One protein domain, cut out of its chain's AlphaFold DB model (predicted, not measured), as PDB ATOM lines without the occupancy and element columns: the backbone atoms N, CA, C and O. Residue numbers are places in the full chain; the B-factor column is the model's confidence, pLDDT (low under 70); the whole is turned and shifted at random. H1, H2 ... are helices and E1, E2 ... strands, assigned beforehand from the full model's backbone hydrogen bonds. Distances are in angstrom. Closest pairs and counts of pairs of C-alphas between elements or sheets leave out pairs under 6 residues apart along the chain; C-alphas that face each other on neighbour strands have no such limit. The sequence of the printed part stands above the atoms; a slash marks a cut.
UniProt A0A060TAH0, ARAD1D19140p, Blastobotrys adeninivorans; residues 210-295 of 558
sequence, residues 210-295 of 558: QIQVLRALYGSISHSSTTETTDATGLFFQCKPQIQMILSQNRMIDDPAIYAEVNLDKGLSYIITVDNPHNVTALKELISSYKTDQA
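This is residues 210 to 295 of the 558 residues of the protein "ARAD1D19140p" of Blastobotrys adeninivorans (UniProt A0A060TAH0). A mixed sheet of four strands makes the core, with the long helix H3 slantwise over one face, above E1 and E2. The short helix H2 meets the first residues of H3, and H1 only grazes the sheet with residues 210 to 215. The printed part has 86 residues, with three named helices and four named strands in the order H1 E1 E2 E3 H2 E4 H3, a mixed class of helices and strands. Across the sheet the order is E1 E2 E4 E3, antiparallel but for the parallel pair E4 and E3. The whole is compact, with a radius of gyration of the C-alphas of 12.2 A, and rounded, spanning 33 by 30 by 22 A.

H1, residues 210 to 218, begins at C-alpha 210 (-31.730, 16.045, -35.059) and is 12.1 A long. E1, residues 222 to 228, is 19.5 A long, and E2, residues 232 to 238, 20.0 A. E3, residues 244 to 248, is followed by H2, residues 256 to 261. E4, residues 269 to 274, is 16.4 A long and begins at C-alpha 269 (-32.405, 21.750, -24.002). H3, residues 280 to 295, is 22.8 A long and ends at C-alpha 295 (-16.467, 28.640, -19.907).

E1 and E2 form an antiparallel hairpin at 169 degrees, with N 225 and O 236 2.8 A apart, within hydrogen-bond range. E2 and E4 are antiparallel at 171 degrees, with N 235 and O 271 at 2.8 A. E4 and E3 are parallel at 11 degrees, with N 247 and O 272 at 2.7 A. E3, H2 and E4 form a strand-helix-strand unit, two parallel neighbour strands with a helix between, and its crossover is left-handed. Residues 247 to 248 of E3 also pair with residues 251 to 252, antiparallel. The sheet and H3 on one face make two layers: H3 has a height over the sheet of 9.0 A and stands at 50 degrees to E1 on the local plane. The closest C-alphas of H3 and E1 are those of Tyr 290 and Thr 227, 6.0 A apart. H2 is only just not on the sheet, with 4 pairs of C-alphas within 10 A. H2 touches H3 through residues 280 to 284 of H3 alone, closest at the C-alphas of Glu 261 and Lys 284, 7.3 A, at a steep tilt of 48 degrees, the same way. H1 is apart from H2 and from H3. In H1, H2 and H3 every O i to N i+4 pair is within hydrogen-bond range.

The two C-alphas farthest apart are those of Gly 219 and Thr 281, 33.5 A. The printed part has no cut and no long link. The mean pLDDT of the printed part is 81.9; residues 223, 240 to 241, 266, 277 and 295 are under 70.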
ATOM      1  N   GLN A 210     -30.746  15.958 -36.135       88.44
ATOM      2  CA  GLN A 210     -31.730  16.045 -35.059       88.44
ATOM      3  C   GLN A 210     -32.253  17.479 -34.882       88.44
ATOM      4  O   GLN A 210     -33.457  17.680 -34.738       88.44
ATOM      5  N   ILE A 211     -31.378  18.487 -34.973       86.19
ATOM      6  CA  ILE A 211     -31.765  19.906 -34.900       86.19
ATOM      7  C   ILE A 211     -32.645  20.290 -36.091       86.19
ATOM      8  O   ILE A 211     -33.619  21.019 -35.917       86.19
ATOM      9  N   GLN A 212     -32.372  19.765 -37.289       86.94
ATOM     10  CA  GLN A 212     -33.233  20.001 -38.454       86.94
ATOM     11  C   GLN A 212     -34.656  19.457 -38.236       86.94
ATOM     12  O   GLN A 212     -35.627  20.150 -38.546       86.94
ATOM     13  N   VAL A 213     -34.784  18.250 -37.669       86.00
ATOM     14  CA  VAL A 213     -36.086  17.646 -37.324       86.00
ATOM     15  C   VAL A 213     -36.803  18.482 -36.265       86.00
ATOM     16  O   VAL A 213     -37.967  18.845 -36.442       86.00
ATOM     17  N   LEU A 214     -36.107  18.850 -35.189       82.31
ATOM     18  CA  LEU A 214     -36.676  19.681 -34.132       82.31
ATOM     19  C   LEU A 214     -37.113  21.057 -34.650       82.31
ATOM     20  O   LEU A 214     -38.188  21.528 -34.287       82.31
ATOM     21  N   ARG A 215     -36.336  21.687 -35.538       82.94
ATOM     22  CA  ARG A 215     -36.689  22.983 -36.134       82.94
ATOM     23  C   ARG A 215     -37.956  22.876 -36.982       82.94
ATOM     24  O   ARG A 215     -38.778  23.786 -36.974       82.94
ATOM     25  N   ALA A 216     -38.153  21.753 -37.669       80.00
ATOM     26  CA  ALA A 216     -39.394  21.494 -38.390       80.00
ATOM     27  C   ALA A 216     -40.606  21.286 -37.460       80.00
ATOM     28  O   ALA A 216     -41.729  21.609 -37.842       80.00
ATOM     29  N   LEU A 217     -40.392  20.758 -36.252       75.44
ATOM     30  CA  LEU A 217     -41.450  20.475 -35.277       75.44
ATOM     31  C   LEU A 217     -41.844  21.682 -34.419       75.44
ATOM     32  O   LEU A 217     -43.031  21.875 -34.151       75.44
ATOM     33  N   TYR A 218     -40.855  22.451 -33.966       74.12
ATOM     34  CA  TYR A 218     -41.006  23.497 -32.949       74.12
ATOM     35  C   TYR A 218     -40.665  24.901 -33.462       74.12
ATOM     36  O   TYR A 218     -40.905  25.882 -32.764       74.12
ATOM     37  N   GLY A 219     -40.135  25.028 -34.679       74.75
ATOM     38  CA  GLY A 219     -39.708  26.310 -35.225       74.75
ATOM     39  C   GLY A 219     -38.351  26.741 -34.669       74.75
ATOM     40  O   GLY A 219     -37.375  26.003 -34.769       74.75
ATOM     41  N   SER A 220     -38.261  27.963 -34.144       74.38
ATOM     42  CA  SER A 220     -36.994  28.613 -33.786       74.38
ATOM     43  C   SER A 220     -36.204  27.842 -32.720       74.38
ATOM     44  O   SER A 220     -36.612  27.766 -31.563       74.38
ATOM     45  N   ILE A 221     -35.038  27.329 -33.116       76.94
ATOM     46  CA  ILE A 221     -34.013  26.773 -32.225       76.94
ATOM     47  C   ILE A 221     -32.791  27.667 -32.340       76.94
ATOM     48  O   ILE A 221     -32.277  27.863 -33.446       76.94
ATOM     49  N   SER A 222     -32.347  28.191 -31.206       74.94
ATOM     50  CA  SER A 222     -31.212  29.107 -31.118       74.94
ATOM     51  C   SER A 222     -30.032  28.421 -30.439       74.94
ATOM     52  O   SER A 222     -30.223  27.561 -29.579       74.94
ATOM     53  N   HIS A 223     -28.818  28.848 -30.801       69.94
ATOM     54  CA  HIS A 223     -27.572  28.470 -30.126       69.94
ATOM     55  C   HIS A 223     -27.387  26.954 -29.960       69.94
ATOM     56  O   HIS A 223     -27.300  26.460 -28.840       69.94
ATOM     57  N   SER A 224     -27.333  26.208 -31.068       81.81
ATOM     58  CA  SER A 224     -26.950  24.795 -31.015       81.81
ATOM     59  C   SER A 224     -25.434  24.641 -30.934       81.81
ATOM     60  O   SER A 224     -24.709  25.204 -31.753       81.81
ATOM     61  N   SER A 225     -24.970  23.827 -29.996       87.88
ATOM     62  CA  SER A 225     -23.585  23.372 -29.890       87.88
ATOM     63  C   SER A 225     -23.554  21.849 -29.822       87.88
ATOM     64  O   SER A 225     -24.532  21.217 -29.415       87.88
ATOM     65  N   THR A 226     -22.451  21.270 -30.282       89.69
ATOM     66  CA  THR A 226     -22.214  19.827 -30.233       89.69
ATOM     67  C   THR A 226     -20.955  19.590 -29.419       89.69
ATOM     68  O   THR A 226     -19.951  20.257 -29.656       89.69
ATOM     69  N   THR A 227     -21.020  18.655 -28.484       90.19
ATOM     70  CA  THR A 227     -19.869  18.160 -27.728       90.19
ATOM     71  C   THR A 227     -19.798  16.657 -27.945       90.19
ATOM     72  O   THR A 227     -20.821  15.976 -27.878       90.19
ATOM     73  N   GLU A 228     -18.611  16.134 -28.214       90.44
ATOM     74  CA  GLU A 228     -18.382  14.711 -28.465       90.44
ATOM     75  C   GLU A 228     -17.287  14.198 -27.531       90.44
ATOM     76  O   GLU A 228     -16.264  14.854 -27.334       90.44
ATOM     77  N   THR A 229     -17.515  13.026 -26.949       88.75
ATOM     78  CA  THR A 229     -16.526  12.227 -26.222       88.75
ATOM     79  C   THR A 229     -16.425  10.848 -26.871       88.75
ATOM     80  O   THR A 229     -17.101  10.570 -27.859       88.75
ATOM     81  N   THR A 230     -15.575   9.973 -26.331       85.69
ATOM     82  CA  THR A 230     -15.375   8.615 -26.861       85.69
ATOM     83  C   THR A 230     -16.672   7.804 -26.930       85.69
ATOM     84  O   THR A 230     -16.892   7.117 -27.920       85.69
ATOM     85  N   ASP A 231     -17.530   7.930 -25.913       86.44
ATOM     86  CA  ASP A 231     -18.697   7.056 -25.708       86.44
ATOM     87  C   ASP A 231     -20.043   7.810 -25.773       86.44
ATOM     88  O   ASP A 231     -21.108   7.228 -25.520       86.44
ATOM     89  N   ALA A 232     -20.014   9.125 -26.027       89.69
ATOM     90  CA  ALA A 232     -21.213   9.953 -26.009       89.69
ATOM     91  C   ALA A 232     -21.133  11.192 -26.914       89.69
ATOM     92  O   ALA A 232     -20.092  11.824 -27.082       89.69
ATOM     93  N   THR A 233     -22.289  11.608 -27.424       91.19
ATOM     94  CA  THR A 233     -22.462  12.851 -28.184       91.19
ATOM     95  C   THR A 233     -23.591  13.669 -27.579       91.19
ATOM     96  O   THR A 233     -24.704  13.179 -27.413       91.19
ATOM     97  N   GLY A 234     -23.331  14.934 -27.269       91.44
ATOM     98  CA  GLY A 234     -24.300  15.877 -26.727       91.44
ATOM     99  C   GLY A 234     -24.614  16.983 -27.722       91.44
ATOM    100  O   GLY A 234     -23.721  17.695 -28.171       91.44
ATOM    101  N   LEU A 235     -25.893  17.157 -28.032       91.38
ATOM    102  CA  LEU A 235     -26.426  18.317 -28.734       91.38
ATOM    103  C   LEU A 235     -27.113  19.217 -27.717       91.38
ATOM    104  O   LEU A 235     -28.120  18.813 -27.143       91.38
ATOM    105  N   PHE A 236     -26.617  20.435 -27.527       90.81
ATOM    106  CA  PHE A 236     -27.142  21.393 -26.551       90.81
ATOM    107  C   PHE A 236     -27.686  22.620 -27.269       90.81
ATOM    108  O   PHE A 236     -27.024  23.156 -28.158       90.81
ATOM    109  N   PHE A 237     -28.897  23.051 -26.925       88.00
ATOM    110  CA  PHE A 237     -29.600  24.120 -27.632       88.00
ATOM    111  C   PHE A 237     -30.650  24.804 -26.752       88.00
ATOM    112  O   PHE A 237     -30.996  24.335 -25.667       88.00
ATOM    113  N   GLN A 238     -31.189  25.925 -27.231       85.00
ATOM    114  CA  GLN A 238     -32.314  26.605 -26.594       85.00
ATOM    115  C   GLN A 238     -33.571  26.498 -27.457       85.00
ATOM    116  O   GLN A 238     -33.582  26.900 -28.624       85.00
ATOM    117  N   CYS A 239     -34.647  25.987 -26.862       76.50
ATOM    118  CA  CYS A 239     -35.981  25.979 -27.450       76.50
ATOM    119  C   CYS A 239     -37.067  26.087 -26.370       76.50
ATOM    120  O   CYS A 239     -36.823  25.843 -25.186       76.50
ATOM    121  N   LYS A 240     -38.278  26.461 -26.792       69.50
ATOM    122  CA  LYS A 240     -39.494  26.423 -25.972       69.50
ATOM    123  C   LYS A 240     -40.565  25.599 -26.709       69.50
ATOM    124  O   LYS A 240     -40.840  25.920 -27.865       69.50
ATOM    125  N   PRO A 241     -41.176  24.575 -26.082       67.81
ATOM    126  CA  PRO A 241     -40.871  24.046 -24.747       67.81
ATOM    127  C   PRO A 241     -39.466  23.426 -24.677       67.81
ATOM    128  O   PRO A 241     -38.868  23.128 -25.710       67.81
ATOM    129  N   GLN A 242     -38.940  23.260 -23.462       78.12
ATOM    130  CA  GLN A 242     -37.636  22.634 -23.238       78.12
ATOM    131  C   GLN A 242     -37.671  21.160 -23.655       78.12
ATOM    132  O   GLN A 242     -38.643  20.456 -23.378       78.12
ATOM    133  N   ILE A 243     -36.605  20.700 -24.306       79.00
ATOM    134  CA  ILE A 243     -36.469  19.319 -24.779       79.00
ATOM    135  C   ILE A 243     -35.260  18.698 -24.098       79.00
ATOM    136  O   ILE A 243     -34.154  19.214 -24.207       79.00
ATOM    137  N   GLN A 244     -35.473  17.595 -23.393       85.06
ATOM    138  CA  GLN A 244     -34.421  16.849 -22.711       85.06
ATOM    139  C   GLN A 244     -34.573  15.389 -23.084       85.06
ATOM    140  O   GLN A 244     -35.614  14.790 -22.822       85.06
ATOM    141  N   MET A 245     -33.569  14.848 -23.761       84.94
ATOM    142  CA  MET A 245     -33.627  13.493 -24.288       84.94
ATOM    143  C   MET A 245     -32.272  12.825 -24.168       84.94
ATOM    144  O   MET A 245     -31.253  13.405 -24.543       84.94
ATOM    145  N   ILE A 246     -32.279  11.584 -23.699       85.62
ATOM    146  CA  ILE A 246     -31.109  10.712 -23.717       85.62
ATOM    147  C   ILE A 246     -31.452   9.514 -24.595       85.62
ATOM    148  O   ILE A 246     -32.493   8.880 -24.413       85.62
ATOM    149  N   LEU A 247     -30.607   9.246 -25.584       84.56
ATOM    150  CA  LEU A 247     -30.761   8.188 -26.562       84.56
ATOM    151  C   LEU A 247     -29.659   7.143 -26.383       84.56
ATOM    152  O   LEU A 247     -28.495   7.500 -26.248       84.56
ATOM    153  N   SER A 248     -30.004   5.863 -26.470       84.75
ATOM    154  CA  SER A 248     -29.040   4.784 -26.701       84.75
ATOM    155  C   SER A 248     -29.534   3.915 -27.843       84.75
ATOM    156  O   SER A 248     -30.712   3.560 -27.888       84.75
ATOM    157  N   GLN A 249     -28.657   3.639 -28.812       80.75
ATOM    158  CA  GLN A 249     -29.002   2.898 -30.034       80.75
ATOM    159  C   GLN A 249     -30.276   3.455 -30.711       80.75
ATOM    160  O   GLN A 249     -31.193   2.719 -31.073       80.75
ATOM    161  N   ASN A 250     -30.348   4.788 -30.829       81.31
ATOM    162  CA  ASN A 250     -31.484   5.568 -31.348       81.31
ATOM    163  C   ASN A 250     -32.796   5.478 -30.544       81.31
ATOM    164  O   ASN A 250     -33.810   6.026 -30.974       81.31
ATOM    165  N   ARG A 251     -32.797   4.854 -29.360       76.81
ATOM    166  CA  ARG A 251     -33.966   4.765 -28.476       76.81
ATOM    167  C   ARG A 251     -33.886   5.742 -27.336       76.81
ATOM    168  O   ARG A 251     -32.858   5.837 -26.681       76.81
ATOM    169  N   MET A 252     -35.011   6.377 -27.042       80.38
ATOM    170  CA  MET A 252     -35.136   7.182 -25.840       80.38
ATOM    171  C   MET A 252     -35.067   6.305 -24.595       80.38
ATOM    172  O   MET A 252     -35.777   5.305 -24.484       80.38
ATOM    173  N   ILE A 253     -34.215   6.718 -23.670       78.19
ATOM    174  CA  ILE A 253     -34.139   6.187 -22.319       78.19
ATOM    175  C   ILE A 253     -35.114   6.990 -21.467       78.19
ATOM    176  O   ILE A 253     -35.115   8.223 -21.510       78.19
ATOM    177  N   ASP A 254     -35.937   6.281 -20.704       72.00
ATOM    178  CA  ASP A 254     -36.899   6.847 -19.760       72.00
ATOM    179  C   ASP A 254     -36.552   6.354 -18.348       72.00
ATOM    180  O   ASP A 254     -37.249   5.533 -17.756       72.00
ATOM    181  N   ASP A 255     -35.381   6.776 -17.863       72.69
ATOM    182  CA  ASP A 255     -34.863   6.428 -16.538       72.69
ATOM    183  C   ASP A 255     -34.524   7.711 -15.760       72.69
ATOM    184  O   ASP A 255     -33.493   8.340 -16.028       72.69
ATOM    185  N   PRO A 256     -35.358   8.107 -14.778       72.25
ATOM    186  CA  PRO A 256     -35.134   9.305 -13.977       72.25
ATOM    187  C   PRO A 256     -33.767   9.360 -13.286       72.25
ATOM    188  O   PRO A 256     -33.256  10.458 -13.070       72.25
ATOM    189  N   ALA A 257     -33.161   8.214 -12.950       74.50
ATOM    190  CA  ALA A 257     -31.836   8.182 -12.338       74.50
ATOM    191  C   ALA A 257     -30.762   8.665 -13.321       74.50
ATOM    192  O   ALA A 257     -29.896   9.447 -12.944       74.50
ATOM    193  N   ILE A 258     -30.865   8.282 -14.596       77.25
ATOM    194  CA  ILE A 258     -29.937   8.724 -15.646       77.25
ATOM    195  C   ILE A 258     -30.123  10.223 -15.926       77.25
ATOM    196  O   ILE A 258     -29.138  10.952 -16.033       77.25
ATOM    197  N   TYR A 259     -31.365  10.719 -15.969       80.06
ATOM    198  CA  TYR A 259     -31.618  12.163 -16.111       80.06
ATOM    199  C   TYR A 259     -31.099  12.974 -14.916       80.06
ATOM    200  O   TYR A 259     -30.642  14.099 -15.104       80.06
ATOM    201  N   ALA A 260     -31.131  12.422 -13.698       80.25
ATOM    202  CA  ALA A 260     -30.615  13.096 -12.506       80.25
ATOM    203  C   ALA A 260     -29.088  13.292 -12.535       80.25
ATOM    204  O   ALA A 260     -28.584  14.259 -11.963       80.25
ATOM    205  N   GLU A 261     -28.354  12.421 -13.234       81.44
ATOM    206  CA  GLU A 261     -26.912  12.588 -13.458       81.44
ATOM    207  C   GLU A 261     -26.611  13.745 -14.429       81.44
ATOM    208  O   GLU A 261     -25.516  14.321 -14.398       81.44
ATOM    209  N   VAL A 262     -27.588  14.153 -15.253       80.00
ATOM    210  CA  VAL A 262     -27.476  15.302 -16.161       80.00
ATOM    211  C   VAL A 262     -27.688  16.614 -15.403       80.00
ATOM    212  O   VAL A 262     -28.732  17.259 -15.460       80.00
ATOM    213  N   ASN A 263     -26.651  17.033 -14.681       76.38
ATOM    214  CA  ASN A 263     -26.647  18.267 -13.895       76.38
ATOM    215  C   ASN A 263     -26.322  19.505 -14.760       76.38
ATOM    216  O   ASN A 263     -25.205  20.043 -14.711       76.38
ATOM    217  N   LEU A 264     -27.288  19.921 -15.580       79.25
ATOM    218  CA  LEU A 264     -27.236  21.097 -16.461       79.25
ATOM    219  C   LEU A 264     -28.283  22.151 -16.067       79.25
ATOM    220  O   LEU A 264     -29.228  21.870 -15.329       79.25
ATOM    221  N   ASP A 265     -28.119  23.376 -16.572       74.38
ATOM    222  CA  ASP A 265     -29.008  24.498 -16.261       74.38
ATOM    223  C   ASP A 265     -30.470  24.205 -16.617       74.38
ATOM    224  O   ASP A 265     -30.788  23.696 -17.694       74.38
ATOM    225  N   LYS A 266     -31.390  24.628 -15.739       66.69
ATOM    226  CA  LYS A 266     -32.837  24.370 -15.864       66.69
ATOM    227  C   LYS A 266     -33.483  24.923 -17.141       66.69
ATOM    228  O   LYS A 266     -34.607  24.542 -17.429       66.69
ATOM    229  N   GLY A 267     -32.810  25.786 -17.905       70.19
ATOM    230  CA  GLY A 267     -33.304  26.322 -19.182       70.19
ATOM    231  C   GLY A 267     -32.702  25.682 -20.440       70.19
ATOM    232  O   GLY A 267     -33.122  26.021 -21.545       70.19
ATOM    233  N   LEU A 268     -31.720  24.786 -20.302       83.31
ATOM    234  CA  LEU A 268     -30.995  24.210 -21.434       83.31
ATOM    235  C   LEU A 268     -31.727  22.988 -21.996       83.31
ATOM    236  O   LEU A 268     -32.111  22.089 -21.247       83.31
ATOM    237  N   SER A 269     -31.918  22.947 -23.314       87.94
ATOM    238  CA  SER A 269     -32.405  21.750 -24.002       87.94
ATOM    239  C   SER A 269     -31.228  20.916 -24.494       87.94
ATOM    240  O   SER A 269     -30.193  21.466 -24.879       87.94
ATOM    241  N   TYR A 270     -31.377  19.596 -24.466       89.69
ATOM    242  CA  TYR A 270     -30.338  18.686 -24.915       89.69
ATOM    243  C   TYR A 270     -30.883  17.405 -25.541       89.69
ATOM    244  O   TYR A 270     -31.936  16.889 -25.158       89.69
ATOM    245  N   ILE A 271     -30.109  16.871 -26.483       90.19
ATOM    246  CA  ILE A 271     -30.189  15.485 -26.934       90.19
ATOM    247  C   ILE A 271     -28.814  14.870 -26.701       90.19
ATOM    248  O   ILE A 271     -27.848  15.260 -27.351       90.19
ATOM    249  N   ILE A 272     -28.730  13.918 -25.784       90.62
ATOM    250  CA  ILE A 272     -27.506  13.170 -25.507       90.62
ATOM    251  C   ILE A 272     -27.662  11.784 -26.121       90.62
ATOM    252  O   ILE A 272     -28.664  11.124 -25.884       90.62
ATOM    253  N   THR A 273     -26.694  11.338 -26.908       89.81
ATOM    254  CA  THR A 273     -26.610   9.965 -27.412       89.81
ATOM    255  C   THR A 273     -25.467   9.268 -26.694       89.81
ATOM    256  O   THR A 273     -24.374   9.822 -26.637       89.81
ATOM    257  N   VAL A 274     -25.724   8.092 -26.128       88.00
ATOM    258  CA  VAL A 274     -24.741   7.265 -25.416       88.00
ATOM    259  C   VAL A 274     -24.741   5.849 -25.967       88.00
ATOM    260  O   VAL A 274     -25.800   5.282 -26.254       88.00
ATOM    261  N   ASP A 275     -23.561   5.246 -26.049       81.75
ATOM    262  CA  ASP A 275     -23.437   3.858 -26.498       81.75
ATOM    263  C   ASP A 275     -24.006   2.884 -25.461       81.75
ATOM    264  O   ASP A 275     -24.821   2.021 -25.792       81.75
ATOM    265  N   ASN A 276     -23.650   3.082 -24.185       77.06
ATOM    266  CA  ASN A 276     -24.176   2.320 -23.054       77.06
ATOM    267  C   ASN A 276     -24.839   3.259 -22.028       77.06
ATOM    268  O   ASN A 276     -24.138   4.033 -21.372       77.06
ATOM    269  N   PRO A 277     -26.165   3.168 -21.818       67.81
ATOM    270  CA  PRO A 277     -26.890   4.058 -20.913       67.81
ATOM    271  C   PRO A 277     -26.512   3.882 -19.439       67.81
ATOM    272  O   PRO A 277     -26.697   4.799 -18.647       67.81
ATOM    273  N   HIS A 278     -25.957   2.728 -19.063       71.00
ATOM    274  CA  HIS A 278     -25.508   2.460 -17.697       71.00
ATOM    275  C   HIS A 278     -24.076   2.944 -17.433       71.00
ATOM    276  O   HIS A 278     -23.624   2.926 -16.287       71.00
ATOM    277  N   ASN A 279     -23.357   3.414 -18.459       76.25
ATOM    278  CA  ASN A 279     -22.050   4.038 -18.291       76.25
ATOM    279  C   ASN A 279     -22.211   5.512 -17.873       76.25
ATOM    280  O   ASN A 279     -22.038   6.438 -18.663       76.25
ATOM    281  N   VAL A 280     -22.542   5.729 -16.598       77.94
ATOM    282  CA  VAL A 280     -22.713   7.072 -16.012       77.94
ATOM    283  C   VAL A 280     -21.438   7.924 -16.135       77.94
ATOM    284  O   VAL A 280     -21.517   9.152 -16.206       77.94
ATOM    285  N   THR A 281     -20.261   7.297 -16.199       83.06
ATOM    286  CA  THR A 281     -18.979   7.991 -16.382       83.06
ATOM    287  C   THR A 281     -18.935   8.736 -17.716       83.06
ATOM    288  O   THR A 281     -18.609   9.921 -17.723       83.06
ATOM    289  N   ALA A 282     -19.371   8.105 -18.811       82.94
ATOM    290  CA  ALA A 282     -19.417   8.736 -20.133       82.94
ATOM    291  C   ALA A 282     -20.315   9.987 -20.157       82.94
ATOM    292  O   ALA A 282     -19.948  11.023 -20.715       82.94
ATOM    293  N   LEU A 283     -21.471   9.924 -19.484       84.50
ATOM    294  CA  LEU A 283     -22.369  11.072 -19.301       84.50
ATOM    295  C   LEU A 283     -21.693  12.212 -18.529       84.50
ATOM    296  O   LEU A 283     -21.780  13.373 -18.933       84.50
ATOM    297  N   LYS A 284     -20.992  11.895 -17.436       86.12
ATOM    298  CA  LYS A 284     -20.282  12.891 -16.616       86.12
ATOM    299  C   LYS A 284     -19.135  13.557 -17.367       86.12
ATOM    300  O   LYS A 284     -18.956  14.770 -17.239       86.12
ATOM    301  N   GLU A 285     -18.385  12.789 -18.148       88.31
ATOM    302  CA  GLU A 285     -17.304  13.296 -18.995       88.31
ATOM    303  C   GLU A 285     -17.840  14.252 -20.063       88.31
ATOM    304  O   GLU A 285     -17.341  15.370 -20.186       88.31
ATOM    305  N   LEU A 286     -18.920  13.871 -20.754       91.56
ATOM    306  CA  LEU A 286     -19.580  14.713 -21.752       91.56
ATOM    307  C   LEU A 286     -20.050  16.048 -21.156       91.56
ATOM    308  O   LEU A 286     -19.783  17.114 -21.711       91.56
ATOM    309  N   ILE A 287     -20.731  16.002 -20.007       89.31
ATOM    310  CA  ILE A 287     -21.237  17.204 -19.326       89.31
ATOM    311  C   ILE A 287     -20.084  18.100 -18.867       89.31
ATOM    312  O   ILE A 287     -20.183  19.325 -18.959       89.31
ATOM    313  N   SER A 288     -19.002  17.503 -18.365       88.06
ATOM    314  CA  SER A 288     -17.815  18.246 -17.938       88.06
ATOM    315  C   SER A 288     -17.157  18.944 -19.128       88.06
ATOM    316  O   SER A 288     -16.895  20.141 -19.039       88.06
ATOM    317  N   SER A 289     -16.996  18.246 -20.258       89.12
ATOM    318  CA  SER A 289     -16.470  18.823 -21.503       89.12
ATOM    319  C   SER A 289     -17.322  19.998 -21.980       89.12
ATOM    320  O   SER A 289     -16.795  21.082 -22.216       89.12
ATOM    321  N   TYR A 290     -18.649  19.835 -22.021       89.62
ATOM    322  CA  TYR A 290     -19.565  20.911 -22.410       89.62
ATOM    323  C   TYR A 290     -19.424  22.153 -21.514       89.62
ATOM    324  O   TYR A 290     -19.381  23.283 -22.002       89.62
ATOM    325  N   LYS A 291     -19.327  21.966 -20.190       87.38
ATOM    326  CA  LYS A 291     -19.150  23.080 -19.242       87.38
ATOM    327  C   LYS A 291     -17.820  23.803 -19.450       87.38
ATOM    328  O   LYS A 291     -17.783  25.030 -19.360       87.38
ATOM    329  N   THR A 292     -16.748  23.071 -19.743       86.44
ATOM    330  CA  THR A 292     -15.439  23.655 -20.063       86.44
ATOM    331  C   THR A 292     -15.491  24.468 -21.357       86.44
ATOM    332  O   THR A 292     -15.011  25.603 -21.370       86.44
ATOM    333  N   ASP A 293     -16.142  23.955 -22.405       83.19
ATOM    334  CA  ASP A 293     -16.290  24.652 -23.690       83.19
ATOM    335  C   ASP A 293     -17.088  25.961 -23.547       83.19
ATOM    336  O   ASP A 293     -16.710  27.004 -24.090       83.19
ATOM    337  N   GLN A 294     -18.160  25.946 -22.748       80.31
ATOM    338  CA  GLN A 294     -18.947  27.148 -22.443       80.31
ATOM    339  C   GLN A 294     -18.143  28.185 -21.646       80.31
ATOM    340  O   GLN A 294     -18.220  29.382 -21.934       80.31
ATOM    341  N   ALA A 295     -17.329  27.746 -20.678       68.25
ATOM    342  CA  ALA A 295     -16.467  28.640 -19.907       68.25
ATOM    343  C   ALA A 295     -15.447  29.356 -20.810       68.25
ATOM    344  O   ALA A 295     -15.285  30.573 -20.698       68.25
TER     345      ALA A 295